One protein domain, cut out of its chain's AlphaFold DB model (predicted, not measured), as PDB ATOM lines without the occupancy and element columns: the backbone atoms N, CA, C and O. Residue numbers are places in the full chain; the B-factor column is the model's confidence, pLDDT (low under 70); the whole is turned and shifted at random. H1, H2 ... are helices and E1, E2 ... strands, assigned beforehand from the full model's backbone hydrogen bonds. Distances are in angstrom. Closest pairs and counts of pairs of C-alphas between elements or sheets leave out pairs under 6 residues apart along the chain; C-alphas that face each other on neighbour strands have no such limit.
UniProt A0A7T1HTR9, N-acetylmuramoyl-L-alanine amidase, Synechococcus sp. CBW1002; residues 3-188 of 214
ATOM      1  N   ALA A   3      21.522 -15.788 137.851       55.53
ATOM      2  CA  ALA A   3      22.219 -14.944 138.814       55.53
ATOM      3  C   ALA A   3      22.400 -13.556 138.192       55.53
ATOM      4  O   ALA A   3      22.806 -13.450 137.036       55.53
ATOM      5  N   GLY A   4      22.083 -12.487 138.910       49.16
ATOM      6  CA  GLY A   4      22.233 -11.133 138.378       49.16
ATOM      7  C   GLY A   4      21.975 -10.081 139.436       49.16
ATOM      8  O   GLY A   4      21.266 -10.334 140.395       49.16
ATOM      9  N   HIS A   5      22.554  -8.903 139.275       53.69
ATOM     10  CA  HIS A   5      22.312  -7.780 140.168       53.69
ATOM     11  C   HIS A   5      22.317  -6.505 139.335       53.69
ATOM     12  O   HIS A   5      23.188  -6.312 138.483       53.69
ATOM     13  N   ALA A   6      21.334  -5.650 139.580       49.94
ATOM     14  CA  ALA A   6      21.341  -4.283 139.106       49.94
ATOM     15  C   ALA A   6      20.463  -3.449 140.022       49.94
ATOM     16  O   ALA A   6      19.251  -3.348 139.826       49.94
ATOM     17  N   ASP A   7      21.089  -2.821 141.003       53.31
ATOM     18  CA  ASP A   7      20.479  -1.652 141.597       53.31
ATOM     19  C   ASP A   7      20.439  -0.531 140.564       53.31
ATOM     20  O   ASP A   7      21.433  -0.240 139.883       53.31
ATOM     21  N   SER A   8      19.276   0.107 140.442       48.19
ATOM     22  CA  SER A   8      19.160   1.300 139.615       48.19
ATOM     23  C   SER A   8      20.019   2.401 140.222       48.19
ATOM     24  O   SER A   8      19.760   2.881 141.324       48.19
ATOM     25  N   GLN A   9      21.069   2.790 139.504       52.38
ATOM     26  CA  GLN A   9      21.957   3.859 139.945       52.38
ATOM     27  C   GLN A   9      21.188   5.187 139.992       52.38
ATOM     28  O   GLN A   9      20.351   5.446 139.123       52.38
ATOM     29  N   ALA A  10      21.485   6.023 140.996       49.94
ATOM     30  CA  ALA A  10      20.818   7.306 141.265       49.94
ATOM     31  C   ALA A  10      19.325   7.214 141.656       49.94
ATOM     32  O   ALA A  10      18.571   8.169 141.468       49.94
ATOM     33  N   MET A  11      18.908   6.082 142.227       51.38
ATOM     34  CA  MET A  11      17.617   5.915 142.898       51.38
ATOM     35  C   MET A  11      17.833   5.592 144.380       51.38
ATOM     36  O   MET A  11      18.902   5.116 144.764       51.38
ATOM     37  N   ASP A  12      16.824   5.840 145.218       52.31
ATOM     38  CA  ASP A  12      16.871   5.428 146.623       52.31
ATOM     39  C   ASP A  12      17.157   3.920 146.719       52.31
ATOM     40  O   ASP A  12      16.455   3.105 146.118       52.31
ATOM     41  N   GLY A  13      18.204   3.561 147.469       59.41
ATOM     42  CA  GLY A  13      18.661   2.176 147.607       59.41
ATOM     43  C   GLY A  13      19.655   1.697 146.542       59.41
ATOM     44  O   GLY A  13      19.797   0.494 146.391       59.41
ATOM     45  N   SER A  14      20.352   2.590 145.824       60.91
ATOM     46  CA  SER A  14      21.320   2.248 144.759       60.91
ATOM     47  C   SER A  14      22.636   1.562 145.200       60.91
ATOM     48  O   SER A  14      23.643   1.671 144.491       60.91
ATOM     49  N   GLY A  15      22.657   0.957 146.385       76.75
ATOM     50  CA  GLY A  15      23.842   0.390 147.026       76.75
ATOM     51  C   GLY A  15      24.793   1.403 147.690       76.75
ATOM     52  O   GLY A  15      24.649   2.624 147.556       76.75
ATOM     53  N   THR A  16      25.772   0.889 148.437       86.94
ATOM     54  CA  THR A  16      26.777   1.620 149.223       86.94
ATOM     55  C   THR A  16      28.093   1.840 148.461       86.94
ATOM     56  O   THR A  16      28.472   1.050 147.593       86.94
ATOM     57  N   SER A  17      28.845   2.896 148.800       89.81
ATOM     58  CA  SER A  17      30.224   3.063 148.309       89.81
ATOM     59  C   SER A  17      31.236   2.180 149.053       89.81
ATOM     60  O   SER A  17      32.380   2.094 148.617       89.81
ATOM     61  N   GLY A  18      30.842   1.550 150.166       92.56
ATOM     62  CA  GLY A  18      31.746   0.804 151.044       92.56
ATOM     63  C   GLY A  18      32.518   1.693 152.026       92.56
ATOM     64  O   GLY A  18      32.653   2.907 151.839       92.56
ATOM     65  N   ALA A  19      33.034   1.080 153.094       94.81
ATOM     66  CA  ALA A  19      33.727   1.793 154.163       94.81
ATOM     67  C   ALA A  19      35.029   2.444 153.678       94.81
ATOM     68  O   ALA A  19      35.366   3.544 154.122       94.81
ATOM     69  N   ALA A  20      35.764   1.817 152.757       95.62
ATOM     70  CA  ALA A  20      37.019   2.373 152.262       95.62
ATOM     71  C   ALA A  20      36.814   3.708 151.535       95.62
ATOM     72  O   ALA A  20      37.657   4.594 151.661       95.62
ATOM     73  N   VAL A  21      35.706   3.872 150.805       94.50
ATOM     74  CA  VAL A  21      35.375   5.135 150.127       94.50
ATOM     75  C   VAL A  21      34.774   6.127 151.118       94.50
ATOM     76  O   VAL A  21      35.329   7.210 151.303       94.50
ATOM     77  N   ASP A  22      33.684   5.753 151.793       92.12
ATOM     78  CA  ASP A  22      32.890   6.700 152.588       92.12
ATOM     79  C   ASP A  22      33.573   7.096 153.913       92.12
ATOM     80  O   ASP A  22      33.409   8.225 154.377       92.12
ATOM     81  N   LEU A  23      34.364   6.200 154.521       93.00
ATOM     82  CA  LEU A  23      35.087   6.451 155.779       93.00
ATOM     83  C   LEU A  23      36.599   6.616 155.574       93.00
ATOM     84  O   LEU A  23      37.239   7.388 156.287       93.00
ATOM     85  N   GLY A  24      37.178   5.873 154.627       90.56
ATOM     86  CA  GLY A  24      38.622   5.841 154.370       90.56
ATOM     87  C   GLY A  24      39.120   6.842 153.322       90.56
ATOM     88  O   GLY A  24      40.330   7.034 153.204       90.56
ATOM     89  N   GLY A  25      38.224   7.480 152.559       92.94
ATOM     90  CA  GLY A  25      38.581   8.436 151.507       92.94
ATOM     91  C   GLY A  25      39.250   7.812 150.276       92.94
ATOM     92  O   GLY A  25      39.904   8.521 149.509       92.94
ATOM     93  N   ALA A  26      39.125   6.497 150.081       94.56
ATOM     94  CA  ALA A  26      39.596   5.829 148.873       94.56
ATOM     95  C   ALA A  26      38.818   6.308 147.636       94.56
ATOM     96  O   ALA A  26      37.649   6.682 147.713       94.56
ATOM     97  N   ALA A  27      39.455   6.249 146.467       95.75
ATOM     98  CA  ALA A  27      38.746   6.457 145.209       95.75
ATOM     99  C   ALA A  27      37.775   5.287 144.938       95.75
ATOM    100  O   ALA A  27      38.147   4.143 145.236       95.75
ATOM    101  N   PRO A  28      36.591   5.539 144.340       95.44
ATOM    102  CA  PRO A  28      35.702   4.482 143.857       95.44
ATOM    103  C   PRO A  28      36.419   3.532 142.899       95.44
ATOM    104  O   PRO A  28      37.332   3.940 142.174       95.44
ATOM    105  N   MET A  29      35.985   2.275 142.863       95.81
ATOM    106  CA  MET A  29      36.527   1.282 141.932       95.81
ATOM    107  C   MET A  29      36.209   1.624 140.476       95.81
ATOM    108  O   MET A  29      37.037   1.402 139.592       95.81
ATOM    109  N   ASP A  30      35.027   2.192 140.246       92.88
ATOM    110  CA  ASP A  30      34.591   2.739 138.968       92.88
ATOM    111  C   ASP A  30      33.804   4.034 139.240       92.88
ATOM    112  O   ASP A  30      32.818   4.003 139.970       92.88
ATOM    113  N   PRO A  31      34.198   5.189 138.673       89.69
ATOM    114  CA  PRO A  31      33.533   6.464 138.945       89.69
ATOM    115  C   PRO A  31      32.089   6.548 138.418       89.69
ATOM    116  O   PRO A  31      31.387   7.507 138.733       89.69
ATOM    117  N   SER A  32      31.642   5.593 137.597       87.12
ATOM    118  CA  SER A  32      30.284   5.545 137.043       87.12
ATOM    119  C   SER A  32      29.275   4.782 137.909       87.12
ATOM    120  O   SER A  32      28.082   4.809 137.600       87.12
ATOM    121  N   MET A  33      29.719   4.102 138.973       88.06
ATOM    122  CA  MET A  33      28.852   3.297 139.839       88.06
ATOM    123  C   MET A  33      29.340   3.242 141.287       88.06
ATOM    124  O   MET A  33      30.484   3.557 141.595       88.06
ATOM    125  N   ARG A  34      28.458   2.820 142.193       90.00
ATOM    126  CA  ARG A  34      28.841   2.479 143.569       90.00
ATOM    127  C   ARG A  34      29.689   1.206 143.604       90.00
ATOM    128  O   ARG A  34      29.494   0.303 142.786       90.00
ATOM    129  N   ASP A  35      30.580   1.114 144.588       94.25
ATOM    130  CA  ASP A  35      31.457  -0.050 144.737       94.25
ATOM    131  C   ASP A  35      30.666  -1.331 145.025       94.25
ATOM    132  O   ASP A  35      31.052  -2.390 144.537       94.25
ATOM    133  N   GLU A  36      29.526  -1.249 145.719       93.56
ATOM    134  CA  GLU A  36      28.605  -2.381 145.858       93.56
ATOM    135  C   GLU A  36      28.190  -2.953 144.498       93.56
ATOM    136  O   GLU A  36      28.437  -4.130 144.228       93.56
ATOM    137  N   LEU A  37      27.663  -2.119 143.594       91.31
ATOM    138  CA  LEU A  37      27.287  -2.565 142.250       91.31
ATOM    139  C   LEU A  37      28.495  -3.149 141.501       91.31
ATOM    140  O   LEU A  37      28.383  -4.201 140.867       91.31
ATOM    141  N   TYR A  38      29.656  -2.498 141.587       94.12
ATOM    142  CA  TYR A  38      30.879  -2.974 140.946       94.12
ATOM    143  C   TYR A  38      31.248  -4.397 141.408       94.12
ATOM    144  O   TYR A  38      31.450  -5.296 140.581       94.12
ATOM    145  N   TRP A  39      31.279  -4.637 142.722       96.25
ATOM    146  CA  TRP A  39      31.626  -5.941 143.284       96.25
ATOM    147  C   TRP A  39      30.546  -6.999 143.048       96.25
ATOM    148  O   TRP A  39      30.886  -8.157 142.766       96.25
ATOM    149  N   ASN A  40      29.267  -6.619 143.080       94.69
ATOM    150  CA  ASN A  40      28.133  -7.488 142.754       94.69
ATOM    151  C   ASN A  40      28.251  -8.040 141.333       94.69
ATOM    152  O   ASN A  40      28.143  -9.250 141.121       94.69
ATOM    153  N   LEU A  41      28.537  -7.170 140.356       93.38
ATOM    154  CA  LEU A  41      28.687  -7.561 138.954       93.38
ATOM    155  C   LEU A  41      29.860  -8.524 138.752       93.38
ATOM    156  O   LEU A  41      29.703  -9.538 138.069       93.38
ATOM    157  N   LEU A  42      31.027  -8.238 139.337       96.25
ATOM    158  CA  LEU A  42      32.192  -9.119 139.215       96.25
ATOM    159  C   LEU A  42      31.945 -10.484 139.863       96.25
ATOM    160  O   LEU A  42      32.238 -11.520 139.263       96.25
ATOM    161  N   THR A  43      31.345 -10.491 141.051       97.38
ATOM    162  CA  THR A  43      31.060 -11.721 141.793       97.38
ATOM    163  C   THR A  43      30.005 -12.563 141.074       97.38
ATOM    164  O   THR A  43      30.204 -13.759 140.881       97.38
ATOM    165  N   ALA A  44      28.914 -11.956 140.595       96.31
ATOM    166  CA  ALA A  44      27.871 -12.662 139.853       96.31
ATOM    167  C   ALA A  44      28.400 -13.291 138.551       96.31
ATOM    168  O   ALA A  44      28.040 -14.424 138.225       96.31
ATOM    169  N   ARG A  45      29.292 -12.602 137.824       96.81
ATOM    170  CA  ARG A  45      29.955 -13.174 136.639       96.81
ATOM    171  C   ARG A  45      30.817 -14.382 137.004       96.81
ATOM    172  O   ARG A  45      30.676 -15.418 136.358       96.81
ATOM    173  N   ALA A  46      31.629 -14.277 138.057       98.12
ATOM    174  CA  ALA A  46      32.462 -15.381 138.533       98.12
ATOM    175  C   ALA A  46      31.621 -16.592 138.982       98.12
ATOM    176  O   ALA A  46      31.938 -17.728 138.632       98.12
ATOM    177  N   VAL A  47      30.497 -16.365 139.675       98.25
ATOM    178  CA  VAL A  47      29.537 -17.421 140.052       98.25
ATOM    179  C   VAL A  47      28.976 -18.129 138.820       98.25
ATOM    180  O   VAL A  47      28.882 -19.355 138.797       98.25
ATOM    181  N   VAL A  48      28.599 -17.381 137.782       97.25
ATOM    182  CA  VAL A  48      28.056 -17.962 136.546       97.25
ATOM    183  C   VAL A  48      29.120 -18.750 135.792       97.25
ATOM    184  O   VAL A  48      28.831 -19.840 135.298       97.25
ATOM    185  N   GLU A  49      30.343 -18.231 135.713       97.88
ATOM    186  CA  GLU A  49      31.467 -18.912 135.077       97.88
ATOM    187  C   GLU A  49      31.809 -20.228 135.788       97.88
ATOM    188  O   GLU A  49      31.708 -21.296 135.177       97.88
ATOM    189  N   LEU A  50      32.109 -20.179 137.090       98.25
ATOM    190  CA  LEU A  50      32.415 -21.369 137.893       98.25
ATOM    191  C   LEU A  50      31.231 -22.340 137.963       98.25
ATOM    192  O   LEU A  50      31.408 -23.560 137.929       98.25
ATOM    193  N   GLY A  51      30.006 -21.819 138.024       97.12
ATOM    194  CA  GLY A  51      28.790 -22.623 138.038       97.12
ATOM    195  C   GLY A  51      28.638 -23.443 136.761       97.12
ATOM    196  O   GLY A  51      28.387 -24.646 136.835       97.12
ATOM    197  N   ARG A  52      28.863 -22.828 135.593       97.75
ATOM    198  CA  ARG A  52      28.860 -23.527 134.297       97.75
ATOM    199  C   ARG A  52      29.967 -24.569 134.211       97.75
ATOM    200  O   ARG A  52      29.692 -25.694 133.799       97.75
ATOM    201  N   GLN A  53      31.183 -24.230 134.643       97.62
ATOM    202  CA  GLN A  53      32.302 -25.182 134.714       97.62
ATOM    203  C   GLN A  53      31.976 -26.379 135.622       97.62
ATOM    204  O   GLN A  53      32.401 -27.500 135.355       97.62
ATOM    205  N   SER A  54      31.154 -26.159 136.648       95.25
ATOM    206  CA  SER A  54      30.688 -27.194 137.576       95.25
ATOM    207  C   SER A  54      29.400 -27.911 137.136       95.25
ATOM    208  O   SER A  54      28.831 -28.679 137.918       95.25
ATOM    209  N   GLY A  55      28.919 -27.670 135.911       95.50
ATOM    210  CA  GLY A  55      27.757 -28.343 135.322       95.50
ATOM    211  C   GLY A  55      26.389 -27.749 135.679       95.50
ATOM    212  O   GLY A  55      25.366 -28.362 135.377       95.50
ATOM    213  N   LEU A  56      26.326 -26.571 136.310       95.06
ATOM    214  CA  LEU A  56      25.058 -25.890 136.576       95.06
ATOM    215  C   LEU A  56      24.508 -25.232 135.302       95.06
ATOM    216  O   LEU A  56      25.214 -24.514 134.593       95.06
ATOM    217  N   ASN A  57      23.203 -25.388 135.061       94.81
ATOM    218  CA  ASN A  57      22.480 -24.592 134.067       94.81
ATOM    219  C   ASN A  57      22.177 -23.192 134.632       94.81
ATOM    220  O   ASN A  57      21.079 -22.918 135.141       94.81
ATOM    221  N   ILE A  58      23.191 -22.329 134.590       94.69
ATOM    222  CA  ILE A  58      23.168 -20.978 135.149       94.69
ATOM    223  C   ILE A  58      23.509 -19.923 134.087       94.69
ATOM    224  O   ILE A  58      24.367 -20.119 133.218       94.69
ATOM    225  N   ALA A  59      22.820 -18.786 134.150       94.12
ATOM    226  CA  ALA A  59      23.046 -17.643 133.277       94.12
ATOM    227  C   ALA A  59      23.121 -16.336 134.070       94.12
ATOM    228  O   ALA A  59      22.456 -16.186 135.096       94.12
ATOM    229  N   PHE A  60      23.923 -15.407 133.551       94.19
ATOM    230  CA  PHE A  60      24.000 -14.039 134.040       94.19
ATOM    231  C   PHE A  60      22.966 -13.169 133.326       94.19
ATOM    232  O   PHE A  60      22.817 -13.292 132.107       94.19
ATOM    233  N   TYR A  61      22.294 -12.281 134.057       90.88
ATOM    234  CA  TYR A  61      21.488 -11.218 133.461       90.88
ATOM    235  C   TYR A  61      21.994  -9.847 133.901       90.88
ATOM    236  O   TYR A  61      22.104  -9.567 135.093       90.88
ATOM    237  N   GLU A  62      22.246  -8.991 132.917       87.19
ATOM    238  CA  GLU A  62      22.603  -7.593 133.104       87.19
ATOM    239  C   GLU A  62      21.577  -6.734 132.369       87.19
ATOM    240  O   GLU A  62      21.400  -6.911 131.157       87.19
ATOM    241  N   PRO A  63      20.882  -5.820 133.062       85.69
ATOM    242  CA  PRO A  63      19.986  -4.894 132.396       85.69
ATOM    243  C   PRO A  63      20.713  -4.054 131.340       85.69
ATOM    244  O   PRO A  63      21.869  -3.672 131.532       85.69
ATOM    245  N   PRO A  64      20.028  -3.691 130.242       85.06
ATOM    246  CA  PRO A  64      20.615  -2.909 129.154       85.06
ATOM    247  C   PRO A  64      20.920  -1.451 129.537       85.06
ATOM    248  O   PRO A  64      21.527  -0.726 128.752       85.06
ATOM    249  N   ALA A  65      20.474  -1.001 130.712       84.56
ATOM    250  CA  ALA A  65      20.730   0.325 131.253       84.56
ATOM    251  C   ALA A  65      20.967   0.239 132.766       84.56
ATOM    252  O   ALA A  65      20.364  -0.592 133.442       84.56
ATOM    253  N   ARG A  66      21.828   1.118 133.293       78.81
ATOM    254  CA  ARG A  66      22.161   1.197 134.731       78.81
ATOM    255  C   ARG A  66      21.079   1.853 135.581       78.81
ATOM    256  O   ARG A  66      21.019   1.606 136.777       78.81
ATOM    257  N   THR A  67      20.239   2.671 134.961       79.69
ATOM    258  CA  THR A  67      19.141   3.368 135.626       79.69
ATOM    259  C   THR A  67      17.877   3.121 134.824       79.69
ATOM    260  O   THR A  67      17.777   3.531 133.666       79.69
ATOM    261  N   ILE A  68      16.923   2.422 135.432       79.38
ATOM    262  CA  ILE A  68      15.594   2.177 134.872       79.38
ATOM    263  C   ILE A  68      14.595   2.618 135.940       79.38
ATOM    264  O   ILE A  68      14.490   1.984 136.980       79.38
ATOM    265  N   ALA A  69      13.889   3.724 135.694       79.44
ATOM    266  CA  ALA A  69      13.059   4.376 136.712       79.44
ATOM    267  C   ALA A  69      11.903   3.495 137.220       79.44
ATOM    268  O   ALA A  69      11.557   3.530 138.397       79.44
ATOM    269  N   GLU A  70      11.314   2.691 136.334       83.50
ATOM    270  CA  GLU A  70      10.151   1.871 136.653       83.50
ATOM    271  C   GLU A  70      10.573   0.463 137.079       83.50
ATOM    272  O   GLU A  70      11.067  -0.330 136.275       83.50
ATOM    273  N   ALA A  71      10.315   0.118 138.341       79.94
ATOM    274  CA  ALA A  71      10.676  -1.176 138.926       79.94
ATOM    275  C   ALA A  71      10.044  -2.395 138.219       79.94
ATOM    276  O   ALA A  71      10.558  -3.506 138.330       79.94
ATOM    277  N   ASP A  72       8.920  -2.206 137.521       85.62
ATOM    278  CA  ASP A  72       8.244  -3.250 136.740       85.62
ATOM    279  C   ASP A  72       8.515  -3.145 135.225       85.62
ATOM    280  O   ASP A  72       7.914  -3.891 134.449       85.62
ATOM    281  N   ASP A  73       9.447  -2.287 134.781       89.69
ATOM    282  CA  ASP A  73       9.907  -2.274 133.386       89.69
ATOM    283  C   ASP A  73      10.428  -3.677 133.007       89.69
ATOM    284  O   ASP A  73      11.148  -4.305 133.798       89.69
ATOM    285  N   PRO A  74      10.060  -4.214 131.828       90.81
ATOM    286  CA  PRO A  74      10.405  -5.576 131.419       90.81
ATOM    287  C   PRO A  74      11.911  -5.831 131.280       90.81
ATOM    288  O   PRO A  74      12.317  -6.988 131.206       90.81
ATOM    289  N   ARG A  75      12.734  -4.779 131.235       89.38
ATOM    290  CA  ARG A  75      14.197  -4.836 131.114       89.38
ATOM    291  C   ARG A  75      14.918  -4.824 132.464       89.38
ATOM    292  O   ARG A  75      16.143  -4.876 132.487       89.38
ATOM    293  N   THR A  76      14.202  -4.707 133.579       87.44
ATOM    294  CA  THR A  76      14.821  -4.818 134.908       87.44
ATOM    295  C   THR A  76      15.172  -6.272 135.212       87.44
ATOM    296  O   THR A  76      14.482  -7.205 134.790       87.44
ATOM    297  N   ASN A  77      16.216  -6.475 136.014       86.88
ATOM    298  CA  ASN A  77      16.530  -7.766 136.634       86.88
ATOM    299  C   ASN A  77      15.326  -8.329 137.398       86.88
ATOM    300  O   ASN A  77      15.065  -9.527 137.324       86.88
ATOM    301  N   TRP A  78      14.538  -7.476 138.055       89.00
ATOM    302  CA  TRP A  78      13.337  -7.898 138.776       89.00
ATOM    303  C   TRP A  78      12.248  -8.462 137.865       89.00
ATOM    304  O   TRP A  78      11.687  -9.515 138.168       89.00
ATOM    305  N   SER A  79      11.945  -7.807 136.745       90.56
ATOM    306  CA  SER A  79      10.958  -8.317 135.787       90.56
ATOM    307  C   SER A  79      11.433  -9.597 135.107       90.56
ATOM    308  O   SER A  79      10.671 -10.563 135.008       90.56
ATOM    309  N   VAL A  80      12.692  -9.631 134.671       92.19
ATOM    310  CA  VAL A  80      13.274 -10.803 134.009       92.19
ATOM    311  C   VAL A  80      13.379 -11.988 134.976       92.19
ATOM    312  O   VAL A  80      12.958 -13.095 134.635       92.19
ATOM    313  N   GLY A  81      13.834 -11.756 136.208       91.56
ATOM    314  CA  GLY A  81      13.899 -12.761 137.269       91.56
ATOM    315  C   GLY A  81      12.518 -13.283 137.667       91.56
ATOM    316  O   GLY A  81      12.323 -14.495 137.739       91.56
ATOM    317  N   ARG A  82      11.519 -12.398 137.821       92.06
ATOM    318  CA  ARG A  82      10.118 -12.785 138.083       92.06
ATOM    319  C   ARG A  82       9.592 -13.731 137.008       92.06
ATOM    320  O   ARG A  82       8.988 -14.753 137.329       92.06
ATOM    321  N   ASN A  83       9.823 -13.396 135.740       93.38
ATOM    322  CA  ASN A  83       9.381 -14.217 134.615       93.38
ATOM    323  C   ASN A  83      10.119 -15.565 134.575       93.38
ATOM    324  O   ASN A  83       9.489 -16.587 134.312       93.38
ATOM    325  N   HIS A  84      11.419 -15.591 134.893       92.56
ATOM    326  CA  HIS A  84      12.192 -16.832 134.998       92.56
ATOM    327  C   HIS A  84      11.647 -17.757 136.096       92.56
ATOM    328  O   HIS A  84      11.445 -18.948 135.860       92.56
ATOM    329  N   VAL A  85      11.350 -17.204 137.276       92.31
ATOM    330  CA  VAL A  85      10.768 -17.954 138.401       92.31
ATOM    331  C   VAL A  85       9.369 -18.469 138.064       92.31
ATOM    332  O   VAL A  85       9.052 -19.621 138.349       92.31
ATOM    333  N   ALA A  86       8.543 -17.665 137.389       91.25
ATOM    334  CA  ALA A  86       7.213 -18.086 136.946       91.25
ATOM    335  C   ALA A  86       7.240 -19.273 135.960       91.25
ATOM    336  O   ALA A  86       6.260 -20.005 135.860       91.25
ATOM    337  N   GLN A  87       8.359 -19.487 135.264       91.25
ATOM    338  CA  GLN A  87       8.583 -20.621 134.360       91.25
ATOM    339  C   GLN A  87       9.215 -21.839 135.064       91.25
ATOM    340  O   GLN A  87       9.634 -22.785 134.401       91.25
ATOM    341  N   GLY A  88       9.300 -21.827 136.400       89.56
ATOM    342  CA  GLY A  88       9.899 -22.903 137.198       89.56
ATOM    343  C   GLY A  88      11.414 -22.790 137.375       89.56
ATOM    344  O   GLY A  88      12.050 -23.726 137.855       89.56
ATOM    345  N   GLY A  89      12.013 -21.663 136.983       92.12
ATOM    346  CA  GLY A  89      13.421 -21.372 137.230       92.12
ATOM    347  C   GLY A  89      13.705 -20.903 138.662       92.12
ATOM    348  O   GLY A  89      12.804 -20.567 139.424       92.12
ATOM    349  N   TYR A  90      14.992 -20.825 139.000       93.50
ATOM    350  CA  TYR A  90      15.487 -20.187 140.225       93.50
ATOM    351  C   TYR A  90      16.225 -18.898 139.865       93.50
ATOM    352  O   TYR A  90      17.068 -18.927 138.961       93.50
ATOM    353  N   ALA A  91      15.919 -17.798 140.552       94.00
ATOM    354  CA  ALA A  91      16.563 -16.503 140.357       94.00
ATOM    355  C   ALA A  91      17.180 -16.010 141.671       94.00
ATOM    356  O   ALA A  91      16.517 -16.005 142.708       94.00
ATOM    357  N   LEU A  92      18.437 -15.584 141.582       94.69
ATOM    358  CA  LEU A  92      19.266 -15.134 142.688       94.69
ATOM    359  C   LEU A  92      19.888 -13.779 142.353       94.69
ATOM    360  O   LEU A  92      20.493 -13.621 141.290       94.69
ATOM    361  N   GLU A  93      19.799 -12.838 143.279       93.69
ATOM    362  CA  GLU A  93      20.590 -11.614 143.252       93.69
ATOM    363  C   GLU A  93      21.767 -11.715 144.204       93.69
ATOM    364  O   GLU A  93      21.620 -12.206 145.319       93.69
ATOM    365  N   ILE A  94      22.934 -11.261 143.755       93.62
ATOM    366  CA  ILE A  94      24.149 -11.207 144.565       93.62
ATOM    367  C   ILE A  94      24.353  -9.763 144.995       93.62
ATOM    368  O   ILE A  94      24.397  -8.882 144.137       93.62
ATOM    369  N   HIS A  95      24.468  -9.550 146.297       94.12
ATOM    370  CA  HIS A  95      24.681  -8.250 146.914       94.12
ATOM    371  C   HIS A  95      25.868  -8.319 147.883       94.12
ATOM    372  O   HIS A  95      26.176  -9.379 148.439       94.12
ATOM    373  N   TYR A  96      26.557  -7.200 148.069       94.69
ATOM    374  CA  TYR A  96      27.391  -6.972 149.237       94.69
ATOM    375  C   TYR A  96      26.631  -6.013 150.137       94.69
ATOM    376  O   TYR A  96      26.154  -4.985 149.677       94.69
ATOM    377  N   ASP A  97      26.565  -6.329 151.422       92.31
ATOM    378  CA  ASP A  97      25.753  -5.557 152.347       92.31
ATOM    379  C   ASP A  97      26.432  -4.226 152.696       92.31
ATOM    380  O   ASP A  97      27.658  -4.057 152.588       92.31
ATOM    381  N   ALA A  98      25.633  -3.282 153.180       90.88
ATOM    382  CA  ALA A  98      26.115  -1.987 153.621       90.88
ATOM    383  C   ALA A  98      27.165  -2.123 154.741       90.88
ATOM    384  O   ALA A  98      27.130  -3.028 155.582       90.88
ATOM    385  N   TYR A  99      28.116  -1.193 154.782       91.94
ATOM    386  CA  TYR A  99      29.033  -1.077 155.915       91.94
ATOM    387  C   TYR A  99      28.326  -0.485 157.143       91.94
ATOM    388  O   TYR A  99      27.220   0.052 157.068       91.94
ATOM    389  N   GLY A 100      28.976  -0.553 158.305       91.12
ATOM    390  CA  GLY A 100      28.501   0.106 159.518       91.12
ATOM    391  C   GLY A 100      27.161  -0.449 160.029       91.12
ATOM    392  O   GLY A 100      26.839  -1.608 159.780       91.12
ATOM    393  N   PRO A 101      26.391   0.322 160.809       88.88
ATOM    394  CA  PRO A 101      25.158  -0.166 161.436       88.88
ATOM    395  C   PRO A 101      24.006  -0.403 160.449       88.88
ATOM    396  O   PRO A 101      23.013  -1.021 160.825       88.88
ATOM    397  N   ASP A 102      24.126   0.088 159.214       85.12
ATOM    398  CA  ASP A 102      23.086  -0.058 158.196       85.12
ATOM    399  C   ASP A 102      23.054  -1.473 157.603       85.12
ATOM    400  O   ASP A 102      21.989  -1.932 157.182       85.12
ATOM    401  N   GLY A 103      24.189  -2.178 157.603       86.00
ATOM    402  CA  GLY A 103      24.281  -3.581 157.202       86.00
ATOM    403  C   GLY A 103      24.194  -4.555 158.374       86.00
ATOM    404  O   GLY A 103      24.588  -4.265 159.505       86.00
ATOM    405  N   VAL A 104      23.714  -5.755 158.078       91.12
ATOM    406  CA  VAL A 104      23.641  -6.908 158.979       91.12
ATOM    407  C   VAL A 104      24.794  -7.883 158.704       91.12
ATOM    408  O   VAL A 104      25.434  -8.351 159.645       91.12
ATOM    409  N   GLY A 105      25.105  -8.151 157.434       91.88
ATOM    410  CA  GLY A 105      26.222  -8.967 156.970       91.88
ATOM    411  C   GLY A 105      25.834 -10.103 156.033       91.88
ATOM    412  O   GLY A 105      24.902 -10.001 155.246       91.88
ATOM    413  N   SER A 106      26.603 -11.189 156.069       96.38
ATOM    414  CA  SER A 106      26.395 -12.336 155.179       96.38
ATOM    415  C   SER A 106      25.052 -13.015 155.445       96.38
ATOM    416  O   SER A 106      24.697 -13.250 156.602       96.38
ATOM    417  N   GLY A 107      24.349 -13.411 154.384       96.12
ATOM    418  CA  GLY A 107      23.199 -14.298 154.493       96.12
ATOM    419  C   GLY A 107      22.232 -14.253 153.318       96.12
ATOM    420  O   GLY A 107      22.276 -13.379 152.459       96.12
ATOM    421  N   LEU A 108      21.329 -15.230 153.296       95.75
ATOM    422  CA  LEU A 108      20.276 -15.331 152.297       95.75
ATOM    423  C   LEU A 108      18.984 -14.686 152.796       95.75
ATOM    424  O   LEU A 108      18.413 -15.118 153.800       95.75
ATOM    425  N   ILE A 109      18.471 -13.733 152.025       93.12
ATOM    426  CA  ILE A 109      17.109 -13.218 152.122       93.12
ATOM    427  C   ILE A 109      16.232 -14.058 151.178       93.12
ATOM    428  O   ILE A 109      16.304 -13.907 149.953       93.12
ATOM    429  N   PRO A 110      15.404 -14.968 151.722       90.94
ATOM    430  CA  PRO A 110      14.633 -15.896 150.909       90.94
ATOM    431  C   PRO A 110      13.468 -15.195 150.195       90.94
ATOM    432  O   PRO A 110      12.939 -14.186 150.678       90.94
ATOM    433  N   PRO A 111      12.970 -15.768 149.088       91.38
ATOM    434  CA  PRO A 111      11.781 -15.253 148.438       91.38
ATOM    435  C   PRO A 111      10.538 -15.409 149.333       91.38
ATOM    436  O   PRO A 111      10.376 -16.367 150.101       91.38
ATOM    437  N   LEU A 112       9.610 -14.454 149.223       88.62
ATOM    438  CA  LEU A 112       8.420 -14.414 150.082       88.62
ATOM    439  C   LEU A 112       7.323 -15.366 149.619       88.62
ATOM    440  O   LEU A 112       6.511 -15.817 150.429       88.62
ATOM    441  N   ARG A 113       7.282 -15.662 148.317       82.12
ATOM    442  CA  ARG A 113       6.280 -16.552 147.734       82.12
ATOM    443  C   ARG A 113       6.609 -17.997 148.135       82.12
ATOM    444  O   ARG A 113       7.704 -18.464 147.830       82.12
ATOM    445  N   PRO A 114       5.699 -18.728 148.806       74.00
ATOM    446  CA  PRO A 114       6.006 -20.067 149.310       74.00
ATOM    447  C   PRO A 114       6.470 -21.047 148.226       74.00
ATOM    448  O   PRO A 114       7.380 -21.827 148.469       74.00
ATOM    449  N   TRP A 115       5.898 -20.968 147.022       73.19
ATOM    450  CA  TRP A 115       6.231 -21.853 145.898       73.19
ATOM    451  C   TRP A 115       7.575 -21.555 145.223       73.19
ATOM    452  O   TRP A 115       8.039 -22.375 144.442       73.19
ATOM    453  N   SER A 116       8.192 -20.399 145.487       74.19
ATOM    454  CA  SER A 116       9.542 -20.092 144.991       74.19
ATOM    455  C   SER A 116      10.638 -20.470 145.986       74.19
ATOM    456  O   SER A 116      11.808 -20.346 145.645       74.19
ATOM    457  N   ARG A 117      10.284 -20.907 147.204       81.56
ATOM    458  CA  ARG A 117      11.269 -21.437 148.152       81.56
ATOM    459  C   ARG A 117      11.701 -22.825 147.716       81.56
ATOM    460  O   ARG A 117      10.885 -23.645 147.301       81.56
ATOM    461  N   SER A 118      12.991 -23.077 147.827       89.06
ATOM    462  CA  SER A 118      13.634 -24.251 147.268       89.06
ATOM    463  C   SER A 118      14.782 -24.727 148.155       89.06
ATOM    464  O   SER A 118      15.279 -23.999 149.012       89.06
ATOM    465  N   ARG A 119      15.275 -25.939 147.890       91.75
ATOM    466  CA  ARG A 119      16.495 -26.454 148.535       91.75
ATOM    467  C   ARG A 119      17.739 -25.627 148.217       91.75
ATOM    468  O   ARG A 119      18.713 -25.701 148.954       91.75
ATOM    469  N   LEU A 120      17.706 -24.848 147.135       93.69
ATOM    470  CA  LEU A 120      18.757 -23.881 146.824       93.69
ATOM    471  C   LEU A 120      18.782 -22.765 147.869       93.69
ATOM    472  O   LEU A 120      19.855 -22.363 148.299       93.69
ATOM    473  N   ASP A 121      17.615 -22.310 148.329       93.94
ATOM    474  CA  ASP A 121      17.539 -21.320 149.403       93.94
ATOM    475  C   ASP A 121      18.049 -21.911 150.722       93.94
ATOM    476  O   ASP A 121      18.820 -21.285 151.438       93.94
ATOM    477  N   GLU A 122      17.675 -23.151 151.032       93.75
ATOM    478  CA  GLU A 122      18.158 -23.836 152.236       93.75
ATOM    479  C   GLU A 122      19.679 -24.028 152.214       93.75
ATOM    480  O   GLU A 122      20.344 -23.765 153.215       93.75
ATOM    481  N   SER A 123      20.252 -24.439 151.078       96.69
ATOM    482  CA  SER A 123      21.694 -24.660 150.960       96.69
ATOM    483  C   SER A 123      22.488 -23.353 150.987       96.69
ATOM    484  O   SER A 123      23.538 -23.290 151.628       96.69
ATOM    485  N   LEU A 124      21.981 -22.290 150.358       96.88
ATOM    486  CA  LEU A 124      22.578 -20.957 150.438       96.88
ATOM    487  C   LEU A 124      22.487 -20.389 151.857       96.88
ATOM    488  O   LEU A 124      23.483 -19.882 152.367       96.88
ATOM    489  N   ALA A 125      21.343 -20.525 152.531       95.94
ATOM    490  CA  ALA A 125      21.187 -20.097 153.918       95.94
ATOM    491  C   ALA A 125      22.073 -20.906 154.878       95.94
ATOM    492  O   ALA A 125      22.618 -20.345 155.825       95.94
ATOM    493  N   ALA A 126      22.272 -22.205 154.633       95.88
ATOM    494  CA  ALA A 126      23.208 -23.021 155.407       95.88
ATOM    495  C   ALA A 126      24.661 -22.567 155.204       95.88
ATOM    496  O   ALA A 126      25.444 -22.553 156.153       95.88
ATOM    497  N   ALA A 127      25.018 -22.174 153.979       97.06
ATOM    498  CA  ALA A 127      26.358 -21.712 153.667       97.06
ATOM    499  C   ALA A 127      26.629 -20.299 154.195       97.06
ATOM    500  O   ALA A 127      27.704 -20.086 154.741       97.06
ATOM    501  N   PHE A 128      25.699 -19.350 154.052       97.12
ATOM    502  CA  PHE A 128      25.923 -17.915 154.300       97.12
ATOM    503  C   PHE A 128      25.211 -17.361 155.539       97.12
ATOM    504  O   PHE A 128      25.522 -16.247 155.953       97.12
ATOM    505  N   GLY A 129      24.310 -18.129 156.148       96.19
ATOM    506  CA  GLY A 129      23.405 -17.686 157.207       96.19
ATOM    507  C   GLY A 129      22.019 -17.297 156.666       96.19
ATOM    508  O   GLY A 129      21.892 -16.919 155.500       96.19
ATOM    509  N   PRO A 130      20.948 -17.396 157.475       92.25
ATOM    510  CA  PRO A 130      19.614 -16.955 157.080       92.25
ATOM    511  C   PRO A 130      19.331 -15.504 157.493       92.25
ATOM    512  O   PRO A 130      19.625 -15.102 158.619       92.25
ATOM    513  N   TYR A 131      18.632 -14.757 156.639       87.75
ATOM    514  CA  TYR A 131      17.903 -13.555 157.046       87.75
ATOM    515  C   TYR A 131      16.453 -13.890 157.434       87.75
ATOM    516  O   TYR A 131      15.876 -14.868 156.946       87.75
ATOM    517  N   PRO A 132      15.805 -13.062 158.275       78.88
ATOM    518  CA  PRO A 132      14.383 -13.211 158.567       78.88
ATOM    519  C   PRO A 132      13.514 -13.101 157.302       78.88
ATOM    520  O   PRO A 132      13.718 -12.213 156.476       78.88
ATOM    521  N   LEU A 133      12.455 -13.917 157.210       67.75
ATOM    522  CA  LEU A 133      11.488 -13.943 156.093       67.75
ATOM    523  C   LEU A 133      10.787 -12.598 155.810       67.75
ATOM    524  O   LEU A 133      10.133 -12.464 154.786       67.75
ATOM    525  N   GLY A 134      10.886 -11.613 156.703       67.75
ATOM    526  CA  GLY A 134      10.304 -10.275 156.556       67.75
ATOM    527  C   GLY A 134      11.335  -9.150 156.606       67.75
ATOM    528  O   GLY A 134      10.958  -8.012 156.886       67.75
ATOM    529  N   TYR A 135      12.620  -9.457 156.393       78.50
ATOM    530  CA  TYR A 135      13.686  -8.461 156.444       78.50
ATOM    531  C   TYR A 135      13.336  -7.240 155.578       78.50
ATOM    532  O   TYR A 135      12.923  -7.375 154.422       78.50
ATOM    533  N   ARG A 136      13.406  -6.051 156.199       76.88
ATOM    534  CA  ARG A 136      13.028  -4.748 155.616       76.88
ATOM    535  C   ARG A 136      11.649  -4.737 154.927       76.88
ATOM    536  O   ARG A 136      11.462  -4.140 153.872       76.88
ATOM    537  N   GLY A 137      10.664  -5.416 155.520       72.69
ATOM    538  CA  GLY A 137       9.284  -5.454 155.021       72.69
ATOM    539  C   GLY A 137       9.090  -6.324 153.774       72.69
ATOM    540  O   GLY A 137       8.045  -6.234 153.124       72.69
ATOM    541  N   GLY A 138      10.078  -7.157 153.432       71.19
ATOM    542  CA  GLY A 138      10.082  -7.949 152.212       71.19
ATOM    543  C   GLY A 138      10.484  -7.090 151.017       71.19
ATOM    544  O   GLY A 138       9.656  -6.391 150.445       71.19
ATOM    545  N   LEU A 139      11.766  -7.122 150.659       82.12
ATOM    546  CA  LEU A 139      12.356  -6.299 149.599       82.12
ATOM    547  C   LEU A 139      11.728  -6.550 148.207       82.12
ATOM    548  O   LEU A 139      10.978  -7.510 147.987       82.12
ATOM    549  N   GLY A 140      12.049  -5.674 147.248       85.38
ATOM    550  CA  GLY A 140      11.499  -5.684 145.886       85.38
ATOM    551  C   GLY A 140      11.675  -7.012 145.139       85.38
ATOM    552  O   GLY A 140      10.699  -7.509 144.564       85.38
ATOM    553  N   ALA A 141      12.869  -7.606 145.191       88.75
ATOM    554  CA  ALA A 141      13.171  -8.914 144.600       88.75
ATOM    555  C   ALA A 141      12.454 -10.084 145.323       88.75
ATOM    556  O   ALA A 141      11.702 -10.812 144.662       88.75
ATOM    557  N   PRO A 142      12.530 -10.228 146.665       90.50
ATOM    558  CA  PRO A 142      11.812 -11.270 147.406       90.50
ATOM    559  C   PRO A 142      10.297 -11.312 147.178       90.50
ATOM    560  O   PRO A 142       9.720 -12.398 147.046       90.50
ATOM    561  N   ARG A 143       9.623 -10.155 147.060       90.44
ATOM    562  CA  ARG A 143       8.181 -10.083 146.712       90.44
ATOM    563  C   ARG A 143       7.868 -10.661 145.325       90.44
ATOM    564  O   ARG A 143       6.746 -11.117 145.065       90.44
ATOM    565  N   ARG A 144       8.859 -10.655 144.434       90.94
ATOM    566  CA  ARG A 144       8.791 -11.161 143.058       90.94
ATOM    567  C   ARG A 144       9.288 -12.605 142.919       90.94
ATOM    568  O   ARG A 144       9.277 -13.127 141.812       90.94
ATOM    569  N   GLY A 145       9.617 -13.267 144.031       91.25
ATOM    570  CA  GLY A 145      10.062 -14.664 144.046       91.25
ATOM    571  C   GLY A 145      11.560 -14.844 143.799       91.25
ATOM    572  O   GLY A 145      11.988 -15.964 143.552       91.25
ATOM    573  N   ILE A 146      12.337 -13.762 143.855       92.00
ATOM    574  CA  ILE A 146      13.782 -13.758 143.625       92.00
ATOM    575  C   ILE A 146      14.480 -13.725 144.987       92.00
ATOM    576  O   ILE A 146      14.115 -12.912 145.838       92.00
ATOM    577  N   ALA A 147      15.450 -14.608 145.207       93.31
ATOM    578  CA  ALA A 147      16.264 -14.592 146.419       93.31
ATOM    579  C   ALA A 147      17.344 -13.502 146.328       93.31
ATOM    580  O   ALA A 147      17.845 -13.236 145.238       93.31
ATOM    581  N   ILE A 148      17.730 -12.905 147.457       94.00
ATOM    582  CA  ILE A 148      18.912 -12.033 147.544       94.00
ATOM    583  C   ILE A 148      19.932 -12.720 148.446       94.00
ATOM    584  O   ILE A 148      19.586 -13.164 149.540       94.00
ATOM    585  N   LEU A 149      21.176 -12.807 147.996       95.75
ATOM    586  CA  LEU A 149      22.303 -13.271 148.786       95.75
ATOM    587  C   LEU A 149      23.236 -12.102 149.081       95.75
ATOM    588  O   LEU A 149      23.917 -11.618 148.181       95.75
ATOM    589  N   GLU A 150      23.306 -11.737 150.355       95.94
ATOM    590  CA  GLU A 150      24.305 -10.827 150.892       95.94
ATOM    591  C   GLU A 150      25.596 -11.612 151.152       95.94
ATOM    592  O   GLU A 150      25.620 -12.549 151.956       95.94
ATOM    593  N   ILE A 151      26.687 -11.260 150.474       97.19
ATOM    594  CA  ILE A 151      27.992 -11.922 150.640       97.19
ATOM    595  C   ILE A 151      28.623 -11.571 151.991       97.19
ATOM    596  O   ILE A 151      29.293 -12.393 152.620       97.19
ATOM    597  N   GLY A 152      28.412 -10.337 152.432       95.62
ATOM    598  CA  GLY A 152      29.043  -9.739 153.595       95.62
ATOM    599  C   GLY A 152      29.117  -8.229 153.431       95.62
ATOM    600  O   GLY A 152      28.925  -7.710 152.334       95.62
ATOM    601  N   LYS A 153      29.397  -7.534 154.530       96.44
ATOM    602  CA  LYS A 153      29.466  -6.072 154.547       96.44
ATOM    603  C   LYS A 153      30.686  -5.583 153.769       96.44
ATOM    604  O   LYS A 153      31.768  -6.150 153.939       96.44
ATOM    605  N   LEU A 154      30.547  -4.511 152.988       96.12
ATOM    606  CA  LEU A 154      31.691  -3.805 152.390       96.12
ATOM    607  C   LEU A 154      32.471  -3.003 153.436       96.12
ATOM    608  O   LEU A 154      32.464  -1.777 153.437       96.12
ATOM    609  N   GLU A 155      33.132  -3.715 154.340       96.94
ATOM    610  CA  GLU A 155      34.035  -3.151 155.335       96.94
ATOM    611  C   GLU A 155      35.090  -4.170 155.776       96.94
ATOM    612  O   GLU A 155      34.947  -5.387 155.597       96.94
ATOM    613  N   GLY A 156      36.147  -3.662 156.411       96.25
ATOM    614  CA  GLY A 156      37.159  -4.478 157.070       96.25
ATOM    615  C   GLY A 156      37.841  -5.478 156.123       96.25
ATOM    616  O   GLY A 156      38.028  -5.183 154.942       96.25
ATOM    617  N   PRO A 157      38.191  -6.689 156.603       97.38
ATOM    618  CA  PRO A 157      39.022  -7.621 155.840       97.38
ATOM    619  C   PRO A 157      38.448  -8.055 154.487       97.38
ATOM    620  O   PRO A 157      39.214  -8.391 153.580       97.38
ATOM    621  N   LEU A 158      37.117  -8.082 154.345       97.69
ATOM    622  CA  LEU A 158      36.469  -8.427 153.079       97.69
ATOM    623  C   LEU A 158      36.745  -7.344 152.035       97.69
ATOM    624  O   LEU A 158      37.307  -7.640 150.980       97.69
ATOM    625  N   GLU A 159      36.408  -6.095 152.353       98.06
ATOM    626  CA  GLU A 159      36.639  -4.968 151.452       98.06
ATOM    627  C   GLU A 159      38.137  -4.773 151.176       98.06
ATOM    628  O   GLU A 159      38.534  -4.634 150.017       98.06
ATOM    629  N   ASP A 160      38.988  -4.889 152.199       98.12
ATOM    630  CA  ASP A 160      40.445  -4.802 152.052       98.12
ATOM    631  C   ASP A 160      40.994  -5.840 151.064       98.12
ATOM    632  O   ASP A 160      41.974  -5.584 150.361       98.12
ATOM    633  N   SER A 161      40.396  -7.035 151.014       98.31
ATOM    634  CA  SER A 161      40.799  -8.102 150.088       98.31
ATOM    635  C   SER A 161      40.292  -7.877 148.670       98.31
ATOM    636  O   SER A 161      41.026  -8.130 147.717       98.31
ATOM    637  N   LEU A 162      39.073  -7.354 148.520       98.31
ATOM    638  CA  LEU A 162      38.515  -6.986 147.218       98.31
ATOM    639  C   LEU A 162      39.301  -5.833 146.578       98.31
ATOM    640  O   LEU A 162      39.600  -5.854 145.380       98.31
ATOM    641  N   ARG A 163      39.687  -4.827 147.367       97.50
ATOM    642  CA  ARG A 163      40.413  -3.661 146.852       97.50
ATOM    643  C   ARG A 163      41.860  -3.967 146.493       97.50
ATOM    644  O   ARG A 163      42.355  -3.394 145.523       97.50
ATOM    645  N   ASP A 164      42.518  -4.881 147.200       98.00
ATOM    646  CA  ASP A 164      43.911  -5.249 146.942       98.00
ATOM    647  C   ASP A 164      44.074  -6.001 145.607       98.00
ATOM    648  O   ASP A 164      43.603  -7.133 145.483       98.00
ATOM    649  N   PRO A 165      44.782  -5.436 144.607       97.38
ATOM    650  CA  PRO A 165      44.958  -6.077 143.304       97.38
ATOM    651  C   PRO A 165      45.602  -7.469 143.357       97.38
ATOM    652  O   PRO A 165      45.356  -8.274 142.463       97.38
ATOM    653  N   GLN A 166      46.412  -7.765 144.380       98.25
ATOM    654  CA  GLN A 166      47.068  -9.069 144.531       98.25
ATOM    655  C   GLN A 166      46.134 -10.142 145.100       98.25
ATOM    656  O   GLN A 166      46.363 -11.329 144.875       98.25
ATOM    657  N   ARG A 167      45.082  -9.744 145.829       98.25
ATOM    658  CA  ARG A 167      44.132 -10.663 146.482       98.25
ATOM    659  C   ARG A 167      42.767 -10.704 145.808       98.25
ATOM    660  O   ARG A 167      42.125 -11.748 145.836       98.25
ATOM    661  N   ARG A 168      42.363  -9.622 145.140       98.12
ATOM    662  CA  ARG A 168      41.034  -9.411 144.549       98.12
ATOM    663  C   ARG A 168      40.499 -10.619 143.800       98.12
ATOM    664  O   ARG A 168      39.393 -11.066 144.084       98.12
ATOM    665  N   GLN A 169      41.271 -11.131 142.843       98.25
ATOM    666  CA  GLN A 169      40.818 -12.235 142.002       98.25
ATOM    667  C   GLN A 169      40.582 -13.499 142.835       98.25
ATOM    668  O   GLN A 169      39.503 -14.078 142.771       98.25
ATOM    669  N   ALA A 170      41.540 -13.861 143.691       98.38
ATOM    670  CA  ALA A 170      41.411 -15.006 144.587       98.38
ATOM    671  C   ALA A 170      40.241 -14.842 145.575       98.38
ATOM    672  O   ALA A 170      39.551 -15.809 145.884       98.38
ATOM    673  N   THR A 171      39.978 -13.621 146.050       98.62
ATOM    674  CA  THR A 171      38.826 -13.316 146.909       98.62
ATOM    675  C   THR A 171      37.504 -13.525 146.174       98.62
ATOM    676  O   THR A 171      36.629 -14.215 146.695       98.62
ATOM    677  N   ILE A 172      37.367 -12.986 144.959       98.62
ATOM    678  CA  ILE A 172      36.164 -13.158 144.132       98.62
ATOM    679  C   ILE A 172      35.939 -14.640 143.812       98.62
ATOM    680  O   ILE A 172      34.820 -15.132 143.948       98.62
ATOM    681  N   GLU A 173      36.991 -15.368 143.437       98.44
ATOM    682  CA  GLU A 173      36.921 -16.803 143.144       98.44
ATOM    683  C   GLU A 173      36.533 -17.631 144.370       98.44
ATOM    684  O   GLU A 173      35.693 -18.521 144.257       98.44
ATOM    685  N   ALA A 174      37.078 -17.324 145.551       98.62
ATOM    686  CA  ALA A 174      36.723 -18.018 146.788       98.62
ATOM    687  C   ALA A 174      35.246 -17.802 147.160       98.62
ATOM    688  O   ALA A 174      34.546 -18.751 147.523       98.62
ATOM    689  N   ILE A 175      34.749 -16.567 147.030       98.62
ATOM    690  CA  ILE A 175      33.337 -16.239 147.257       98.62
ATOM    691  C   ILE A 175      32.461 -16.982 146.247       98.62
ATOM    692  O   ILE A 175      31.514 -17.669 146.633       98.62
ATOM    693  N   ALA A 176      32.797 -16.888 144.960       98.56
ATOM    694  CA  ALA A 176      32.040 -17.526 143.896       98.56
ATOM    695  C   ALA A 176      32.030 -19.057 144.029       98.56
ATOM    696  O   ALA A 176      30.979 -19.673 143.860       98.56
ATOM    697  N   GLY A 177      33.157 -19.663 144.408       98.62
ATOM    698  CA  GLY A 177      33.271 -21.087 144.711       98.62
ATOM    699  C   GLY A 177      32.316 -21.512 145.824       98.62
ATOM    700  O   GLY A 177      31.521 -22.428 145.621       98.62
ATOM    701  N   ARG A 178      32.293 -20.784 146.947       98.56
ATOM    702  CA  ARG A 178      31.363 -21.047 148.062       98.56
ATOM    703  C   ARG A 178      29.895 -20.952 147.635       98.56
ATOM    704  O   ARG A 178      29.086 -21.788 148.034       98.56
ATOM    705  N   VAL A 179      29.537 -19.963 146.810       98.38
ATOM    706  CA  VAL A 179      28.176 -19.852 146.248       98.38
ATOM    707  C   VAL A 179      27.865 -21.063 145.367       98.38
ATOM    708  O   VAL A 179      26.835 -21.705 145.550       98.38
ATOM    709  N   VAL A 180      28.747 -21.411 144.430       98.31
ATOM    710  CA  VAL A 180      28.537 -22.532 143.500       98.31
ATOM    711  C   VAL A 180      28.431 -23.866 144.236       98.31
ATOM    712  O   VAL A 180      27.562 -24.669 143.901       98.31
ATOM    713  N   GLU A 181      29.251 -24.104 145.257       98.12
ATOM    714  CA  GLU A 181      29.155 -25.291 146.113       98.12
ATOM    715  C   GLU A 181      27.790 -25.386 146.797       98.12
ATOM    716  O   GLU A 181      27.141 -26.435 146.730       98.12
ATOM    717  N   ALA A 182      27.305 -24.282 147.373       97.62
ATOM    718  CA  ALA A 182      25.980 -24.226 147.980       97.62
ATOM    719  C   ALA A 182      24.870 -24.502 146.953       97.62
ATOM    720  O   ALA A 182      23.974 -25.313 147.205       97.62
ATOM    721  N   LEU A 183      24.944 -23.904 145.761       96.44
ATOM    722  CA  LEU A 183      23.980 -24.155 144.687       96.44
ATOM    723  C   LEU A 183      23.988 -25.629 144.260       96.44
ATOM    724  O   LEU A 183      22.929 -26.244 144.139       96.44
ATOM    725  N   ARG A 184      25.166 -26.238 144.087       95.94
ATOM    726  CA  ARG A 184      25.286 -27.663 143.744       95.94
ATOM    727  C   ARG A 184      24.697 -28.561 144.821       95.94
ATOM    728  O   ARG A 184      23.987 -29.502 144.473       95.94
ATOM    729  N   ALA A 185      24.938 -28.267 146.098       95.19
ATOM    730  CA  ALA A 185      24.359 -29.026 147.204       95.19
ATOM    731  C   ALA A 185      22.817 -28.988 147.189       95.19
ATOM    732  O   ALA A 185      22.168 -30.016 147.406       95.19
ATOM    733  N   GLY A 186      22.236 -27.831 146.851       93.12
ATOM    734  CA  GLY A 186      20.787 -27.656 146.716       93.12
ATOM    735  C   GLY A 186      20.179 -28.412 145.526       93.12
ATOM    736  O   GLY A 186      19.049 -28.886 145.627       93.12
ATOM    737  N   VAL A 187      20.925 -28.581 144.423       90.56
ATOM    738  CA  VAL A 187      20.497 -29.375 143.248       90.56
ATOM    739  C   VAL A 187      20.694 -30.883 143.452       90.56
ATOM    740  O   VAL A 187      19.857 -31.673 143.027       90.56
ATOM    741  N   ALA A 188      21.807 -31.300 144.061       76.50
ATOM    742  CA  ALA A 188      22.246 -32.700 144.099       76.50
ATOM    743  C   ALA A 188      21.481 -33.589 145.090       76.50
ATOM    744  O   ALA A 188      21.602 -34.810 145.032       76.50
TER     745      ALA A 188
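Overview. This is residues 3 to 188 of the 214 residues of the protein "N-acetylmuramoyl-L-alanine amidase" of Synechococcus sp. CBW1002 (UniProt A0A7T1HTR9). What does a first look at the model show? A small three-stranded sheet, E1 E3 E2, has H2 and H4 over one face, and the long helix H7 packs on both of these helices. H3 and H5 sit near the beginnings of E1 and E3, H6 sits past the end of E3 and makes a corner with H7, and H1 packs on H6. What are the parts and the size? The printed part has 186 residues, with seven named helices and three named strands in the order H1 H2 H3 E1 E2 H4 H5 E3 H6 H7; the sheet is mixed and the class is mostly helix. It is compact, with a radius of gyration of the C-alphas of 15.5 A and spans of 44 by 35 by 30 A.

Arrangement. What do the first helices meet? H1, residues 19 to 22, touches H6, residues 156 to 163; their closest C-alphas, Ala 20 and Glu 159, are 7.4 A apart. H2, residues 35 to 53, is on the sheet at a height over the sheet of 9.5 A, over E1, residues 91 to 97, and slantwise to the strands at 37 degrees on the local plane; the closest C-alphas are Asn 40 and His 95, 5.5 A apart. H3, residues 77 to 86, only grazes the sheet and is close to but not clearly touching H5, residues 140 to 143, with the closest C-alphas, Trp 78 and Ala 141, 5.9 A apart. What follows on the same face as H2? H4, residues 119 to 128, has a height over the sheet of 8.6 A and lies over E2, residues 107 to 109, along the strands at 9 degrees on the local plane, its closest C-alphas there being Gly 107 and Phe 128, 4.5 A apart. H4 and the sheet form two layers, a helix on one face of a sheet. What does the hub touch? H7, residues 168 to 188, touches H2 with residues 172 to 180 alone, the same way at a steep tilt of 53 degrees, the closest C-alphas being Val 47 and Ala 176, 4.6 A apart. It touches H4 with residues 178 to 187 alone, opposite ways at a tilt of 36 degrees, only just steep, the closest C-alphas being Leu 120 and Gly 186, 4.3 A apart. H6 and H7 touch only at the corner, about perpendicular at 75 degrees, the closest C-alphas being Leu 162 and Arg 168, 4.4 A apart. Which backbone atoms pair? E3, residues 147 to 153, is parallel to E1, with N 93 and O 147 at 2.8 A, and antiparallel to E2, with N 109 and O 148 at 2.8 A, both within hydrogen-bond range. Every O i to N i+4 pair is within hydrogen-bond range in H2, H3, H4, H6 and H7; H1 and H5 are too short for such a pair.

Along the chain. Where does the first helix begin? C-alpha 19 of H1 is at (33.727, 1.793, 154.163). How long are the longer elements? From first to last C-alpha H2 measures 27.1 A, H3 13.9 A, E1 18.7 A, H4 14.0 A, E3 17.7 A, H6 10.8 A and H7 29.9 A. Where does the last helix end? C-alpha 188 of H7 is at (22.246, -32.700, 144.099).

Size, cuts and confidence. How far does it reach? The two C-alphas farthest apart, those of Gly 25 and Gln 87, are 45.1 A apart, and the printed part has no cut. Which links are long? They are H1 to H2, H2 to H3 and H4 to H5, with 12, 23 and 11 residues. Where is confidence low? Residues 3 to 14 and 133 to 134 are under 70, and the mean pLDDT of the printed part is 89.3.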